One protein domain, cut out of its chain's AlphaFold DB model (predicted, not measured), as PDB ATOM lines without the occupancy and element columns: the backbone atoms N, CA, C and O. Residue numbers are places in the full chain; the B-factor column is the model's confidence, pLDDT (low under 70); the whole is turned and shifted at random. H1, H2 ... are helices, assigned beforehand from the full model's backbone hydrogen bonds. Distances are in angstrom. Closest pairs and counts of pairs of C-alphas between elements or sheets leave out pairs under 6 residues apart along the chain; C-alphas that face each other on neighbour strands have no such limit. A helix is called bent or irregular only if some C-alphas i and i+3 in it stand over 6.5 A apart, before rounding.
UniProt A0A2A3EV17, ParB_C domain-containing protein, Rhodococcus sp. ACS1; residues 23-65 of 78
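What this domain is: This is residues 23 to 65 of the 78 residues of the protein "ParB_C domain-containing protein" of Rhodococcus sp. ACS1 (UniProt A0A2A3EV17). Two helices make a T: H1 is the crossbar, and H2 starts beside the middle of H1 and runs away from it as the stem. The chain folds back from the end of H1 through residues 40 to 43 to reach that middle, and residues 51 to 65, of which 51 to 63 belong to H2, stick out free. The printed part has 43 residues with two named helices, H1 then H2, and no named strand; the class is all helix. The whole is loose, with a radius of gyration of the C-alphas of 12.3 A and spans of 35 by 23 by 14 A.

How they stand to each other: H1, residues 23 to 39, has a kink of 42 degrees near residue 33. It is irregular: C-alphas 34 and 37 are 7.6 A apart, and its line is a rough one. A tight link of 4 residues joins it to H2, residues 44 to 63. H1 and H2 touch, with 4 pairs of C-alphas within 8 A; the closest C-alphas are those of Val 29 and Gln 44, 7.4 A apart. H1 touches H2 with residues 28 to 32 alone, and H2 touches H1 with residues 44 to 47 alone. Their lines stand about perpendicular, at 87 degrees, and their centres are 16.4 A apart. In H2 every O i to N i+4 pair is within hydrogen-bond range; in H1 11 of 13 are.

Where its parts are: H1 begins at C-alpha 23 at (-24.235, -10.977, -4.754) and measures 22.1 A from first to last C-alpha. H2 begins at C-alpha 44 at (-19.725, -21.514, 4.369) and ends at C-alpha 63 at (-44.601, -16.087, 16.279), 28.1 A away.

The domain as a whole: The two C-alphas farthest apart are those of Glu 33 and Asn 65, at 34.9 A. The printed part has no cut. The mean pLDDT of the printed part is 95.4, and no printed residue is under 70.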
ATOM      1  N   GLU A  23     -24.446 -12.072  -5.702       97.56
ATOM      2  CA  GLU A  23     -24.235 -10.977  -4.754       97.56
ATOM      3  C   GLU A  23     -24.363 -11.444  -3.293       97.56
ATOM      4  O   GLU A  23     -23.560 -11.077  -2.428       97.56
ATOM      5  N   LEU A  24     -25.351 -12.296  -2.996       96.69
ATOM      6  CA  LEU A  24     -25.536 -12.833  -1.649       96.69
ATOM      7  C   LEU A  24     -24.373 -13.747  -1.252       96.69
ATOM      8  O   LEU A  24     -23.899 -13.692  -0.111       96.69
ATOM      9  N   LYS A  25     -23.890 -14.566  -2.189       96.19
ATOM     10  CA  LYS A  25     -22.723 -15.425  -1.979       96.19
ATOM     11  C   LYS A  25     -21.471 -14.596  -1.691       96.19
ATOM     12  O   LYS A  25     -20.768 -14.899  -0.725       96.19
ATOM     13  N   ASP A  26     -21.220 -13.544  -2.459       97.94
ATOM     14  CA  ASP A  26     -20.050 -12.683  -2.273       97.94
ATOM     15  C   ASP A  26     -20.088 -11.979  -0.917       97.94
ATOM     16  O   ASP A  26     -19.105 -11.988  -0.169       97.94
ATOM     17  N   ARG A  27     -21.260 -11.468  -0.520       97.94
ATOM     18  CA  ARG A  27     -21.462 -10.888   0.814       97.94
ATOM     19  C   ARG A  27     -21.234 -11.903   1.935       97.94
ATOM     20  O   ARG A  27     -20.620 -11.552   2.945       97.94
ATOM     21  N   MET A  28     -21.693 -13.147   1.776       96.81
ATOM     22  CA  MET A  28     -21.440 -14.222   2.744       96.81
ATOM     23  C   MET A  28     -19.938 -14.500   2.887       96.81
ATOM     24  O   MET A  28     -19.439 -14.601   4.011       96.81
ATOM     25  N   VAL A  29     -19.213 -14.625   1.772       96.44
ATOM     26  CA  VAL A  29     -17.766 -14.893   1.782       96.44
ATOM     27  C   VAL A  29     -17.014 -13.737   2.437       96.44
ATOM     28  O   VAL A  29     -16.228 -13.972   3.356       96.44
ATOM     29  N   ALA A  30     -17.328 -12.495   2.066       97.69
ATOM     30  CA  ALA A  30     -16.726 -11.317   2.678       97.69
ATOM     31  C   ALA A  30     -16.984 -11.269   4.195       97.69
ATOM     32  O   ALA A  30     -16.056 -11.049   4.979       97.69
ATOM     33  N   ALA A  31     -18.221 -11.526   4.636       96.75
ATOM     34  CA  ALA A  31     -18.565 -11.561   6.056       96.75
ATOM     35  C   ALA A  31     -17.773 -12.642   6.808       96.75
ATOM     36  O   ALA A  31     -17.250 -12.384   7.896       96.75
ATOM     37  N   LEU A  32     -17.640 -13.836   6.227       95.56
ATOM     38  CA  LEU A  32     -16.830 -14.916   6.783       95.56
ATOM     39  C   LEU A  32     -15.376 -14.493   6.963       95.56
ATOM     40  O   LEU A  32     -14.841 -14.621   8.061       95.56
ATOM     41  N   GLU A  33     -14.746 -13.957   5.923       94.94
ATOM     42  CA  GLU A  33     -13.335 -13.565   5.956       94.94
ATOM     43  C   GLU A  33     -13.044 -12.523   7.039       94.94
ATOM     44  O   GLU A  33     -12.109 -12.687   7.827       94.94
ATOM     45  N   HIS A  34     -13.888 -11.496   7.151       96.38
ATOM     46  CA  HIS A  34     -13.674 -10.390   8.086       96.38
ATOM     47  C   HIS A  34     -13.997 -10.748   9.545       96.38
ATOM     48  O   HIS A  34     -13.479 -10.125  10.481       96.38
ATOM     49  N   THR A  35     -14.857 -11.746   9.768       95.50
ATOM     50  CA  THR A  35     -15.339 -12.106  11.113       95.50
ATOM     51  C   THR A  35     -14.748 -13.400  11.658       95.50
ATOM     52  O   THR A  35     -14.812 -13.616  12.870       95.50
ATOM     53  N   ARG A  36     -14.094 -14.220  10.824       90.06
ATOM     54  CA  ARG A  36     -13.509 -15.516  11.207       90.06
ATOM     55  C   ARG A  36     -12.679 -15.491  12.499       90.06
ATOM     56  O   ARG A  36     -12.860 -16.411  13.299       90.06
ATOM     57  N   PRO A  37     -11.821 -14.481  12.771       91.12
ATOM     58  CA  PRO A  37     -11.040 -14.441  14.012       91.12
ATOM     59  C   PRO A  37     -11.889 -14.256  15.278       91.12
ATOM     60  O   PRO A  37     -11.439 -14.604  16.364       91.12
ATOM     61  N   ARG A  38     -13.098 -13.694  15.148       94.12
ATOM     62  CA  ARG A  38     -13.983 -13.327  16.265       94.12
ATOM     63  C   ARG A  38     -15.090 -14.347  16.507       94.12
ATOM     64  O   ARG A  38     -15.483 -14.553  17.646       94.12
ATOM     65  N   THR A  39     -15.609 -14.961  15.446       92.19
ATOM     66  CA  THR A  39     -16.790 -15.839  15.523       92.19
ATOM     67  C   THR A  39     -16.433 -17.317  15.595       92.19
ATOM     68  O   THR A  39     -17.253 -18.131  16.005       92.19
ATOM     69  N   GLY A  40     -15.229 -17.699  15.154       87.38
ATOM     70  CA  GLY A  40     -14.857 -19.107  15.035       87.38
ATOM     71  C   GLY A  40     -15.638 -19.869  13.953       87.38
ATOM     72  O   GLY A  40     -15.485 -21.088  13.864       87.38
ATOM     73  N   ILE A  41     -16.425 -19.189  13.109       93.50
ATOM     74  CA  ILE A  41     -17.103 -19.785  11.949       93.50
ATOM     75  C   ILE A  41     -16.061 -19.987  10.845       93.50
ATOM     76  O   ILE A  41     -15.461 -19.036  10.350       93.50
ATOM     77  N   LYS A  42     -15.805 -21.250  10.480       88.81
ATOM     78  CA  LYS A  42     -14.661 -21.627   9.622       88.81
ATOM     79  C   LYS A  42     -15.035 -22.053   8.206       88.81
ATOM     80  O   LYS A  42     -14.132 -22.328   7.421       88.81
ATOM     81  N   SER A  43     -16.321 -22.153   7.880       93.56
ATOM     82  CA  SER A  43     -16.770 -22.569   6.550       93.56
ATOM     83  C   SER A  43     -18.131 -21.979   6.200       93.56
ATOM     84  O   SER A  43     -18.914 -21.631   7.085       93.56
ATOM     85  N   GLN A  44     -18.424 -21.932   4.898       93.25
ATOM     86  CA  GLN A  44     -19.725 -21.514   4.369       93.25
ATOM     87  C   GLN A  44     -20.863 -22.382   4.919       93.25
ATOM     88  O   GLN A  44     -21.882 -21.858   5.345       93.25
ATOM     89  N   GLN A  45     -20.660 -23.700   5.030       92.06
ATOM     90  CA  GLN A  45     -21.664 -24.590   5.621       92.06
ATOM     91  C   GLN A  45     -21.990 -24.231   7.076       92.06
ATOM     92  O   GLN A  45     -23.155 -24.234   7.458       92.06
ATOM     93  N   VAL A  46     -20.981 -23.924   7.902       92.75
ATOM     94  CA  VAL A  46     -21.227 -23.531   9.302       92.75
ATOM     95  C   VAL A  46     -21.930 -22.178   9.356       92.75
ATOM     96  O   VAL A  46     -22.843 -22.018  10.159       92.75
ATOM     97  N   PHE A  47     -21.558 -21.240   8.481       94.38
ATOM     98  CA  PHE A  47     -22.245 -19.955   8.357       94.38
ATOM     99  C   PHE A  47     -23.730 -20.134   8.035       94.38
ATOM    100  O   PHE A  47     -24.575 -19.620   8.760       94.38
ATOM    101  N   ILE A  48     -24.045 -20.923   7.005       93.81
ATOM    102  CA  ILE A  48     -25.420 -21.170   6.556       93.81
ATOM    103  C   ILE A  48     -26.232 -21.861   7.656       93.81
ATOM    104  O   ILE A  48     -27.314 -21.391   7.986       93.81
ATOM    105  N   ARG A  49     -25.699 -22.916   8.291       92.69
ATOM    106  CA  ARG A  49     -26.394 -23.586   9.407       92.69
ATOM    107  C   ARG A  49     -26.665 -22.635  10.571       92.69
ATOM    108  O   ARG A  49     -27.749 -22.669  11.130       92.69
ATOM    109  N   THR A  50     -25.698 -21.777  10.901       94.44
ATOM    110  CA  THR A  50     -25.851 -20.779  11.971       94.44
ATOM    111  C   THR A  50     -26.920 -19.747  11.611       94.44
ATOM    112  O   THR A  50     -27.727 -19.384  12.455       94.44
ATOM    113  N   ALA A  51     -26.954 -19.289  10.357       94.88
ATOM    114  CA  ALA A  51     -27.953 -18.333   9.891       94.88
ATOM    115  C   ALA A  51     -29.373 -18.928   9.896       94.88
ATOM    116  O   ALA A  51     -30.307 -18.251  10.321       94.88
ATOM    117  N   ILE A  52     -29.527 -20.188   9.471       95.06
ATOM    118  CA  ILE A  52     -30.804 -20.917   9.523       95.06
ATOM    119  C   ILE A  52     -31.279 -21.041  10.975       95.06
ATOM    120  O   ILE A  52     -32.394 -20.634  11.277       95.06
ATOM    121  N   ASP A  53     -30.418 -21.521  11.875       96.00
ATOM    122  CA  ASP A  53     -30.729 -21.694  13.300       96.00
ATOM    123  C   ASP A  53     -31.156 -20.376  13.972       96.00
ATOM    124  O   ASP A  53     -32.184 -20.306  14.650       96.00
ATOM    125  N   GLN A  54     -30.424 -19.290  13.702       97.25
ATOM    126  CA  GLN A  54     -30.761 -17.957  14.205       97.25
ATOM    127  C   GLN A  54     -32.101 -17.447  13.670       97.25
ATOM    128  O   GLN A  54     -32.857 -16.818  14.413       97.25
ATOM    129  N   LEU A  55     -32.404 -17.690  12.391       98.00
ATOM    130  CA  LEU A  55     -33.670 -17.266  11.803       98.00
ATOM    131  C   LEU A  55     -34.843 -18.089  12.348       98.00
ATOM    132  O   LEU A  55     -35.849 -17.489  12.715       98.00
ATOM    133  N   CYS A  56     -34.704 -19.414  12.471       97.75
ATOM    134  CA  CYS A  56     -35.699 -20.275  13.119       97.75
ATOM    135  C   CYS A  56     -35.986 -19.796  14.544       97.75
ATOM    136  O   CYS A  56     -37.121 -19.430  14.835       97.75
ATOM    137  N   THR A  57     -34.945 -19.646  15.372       98.12
ATOM    138  CA  THR A  57     -35.067 -19.169  16.763       98.12
ATOM    139  C   THR A  57     -35.789 -17.821  16.838       98.12
ATOM    140  O   THR A  57     -36.657 -17.599  17.687       98.12
ATOM    141  N   LYS A  58     -35.447 -16.891  15.934       98.44
ATOM    142  CA  LYS A  58     -36.096 -15.579  15.859       98.44
ATOM    143  C   LYS A  58     -37.585 -15.714  15.542       98.44
ATOM    144  O   LYS A  58     -38.391 -15.059  16.196       98.44
ATOM    145  N   LEU A  59     -37.948 -16.520  14.548       98.25
ATOM    146  CA  LEU A  59     -39.338 -16.699  14.129       98.25
ATOM    147  C   LEU A  59     -40.164 -17.431  15.193       98.25
ATOM    148  O   LEU A  59     -41.283 -17.016  15.472       98.25
ATOM    149  N   GLU A  60     -39.606 -18.451  15.835       98.50
ATOM    150  CA  GLU A  60     -40.227 -19.175  16.951       98.50
ATOM    151  C   GLU A  60     -40.491 -18.237  18.134       98.50
ATOM    152  O   GLU A  60     -41.597 -18.184  18.668       98.50
ATOM    153  N   THR A  61     -39.514 -17.393  18.480       98.19
ATOM    154  CA  THR A  61     -39.676 -16.362  19.518       98.19
ATOM    155  C   THR A  61     -40.767 -15.355  19.154       98.19
ATOM    156  O   THR A  61     -41.572 -14.979  20.002       98.19
ATOM    157  N   GLN A  62     -40.797 -14.902  17.899       98.38
ATOM    158  CA  GLN A  62     -41.720 -13.859  17.448       98.38
ATOM    159  C   GLN A  62     -43.154 -14.355  17.251       98.38
ATOM    160  O   GLN A  62     -44.090 -13.594  17.487       98.38
ATOM    161  N   TYR A  63     -43.325 -15.597  16.801       97.88
ATOM    162  CA  TYR A  63     -44.601 -16.087  16.279       97.88
ATOM    163  C   TYR A  63     -45.082 -17.393  16.916       97.88
ATOM    164  O   TYR A  63     -46.189 -17.826  16.609       97.88
ATOM    165  N   ASN A  64     -44.297 -18.012  17.800       97.81
ATOM    166  CA  ASN A  64     -44.657 -19.271  18.453       97.81
ATOM    167  C   ASN A  64     -44.250 -19.322  19.936       97.81
ATOM    168  O   ASN A  64     -43.936 -20.380  20.469       97.81
ATOM    169  N   ASN A  65     -44.246 -18.175  20.623       96.94
ATOM    170  CA  ASN A  65     -43.918 -18.065  22.053       96.94
ATOM    171  C   ASN A  65     -42.536 -18.628  22.445       96.94
ATOM    172  O   ASN A  65     -42.331 -19.006  23.594       96.94
TER     173      ASN A  65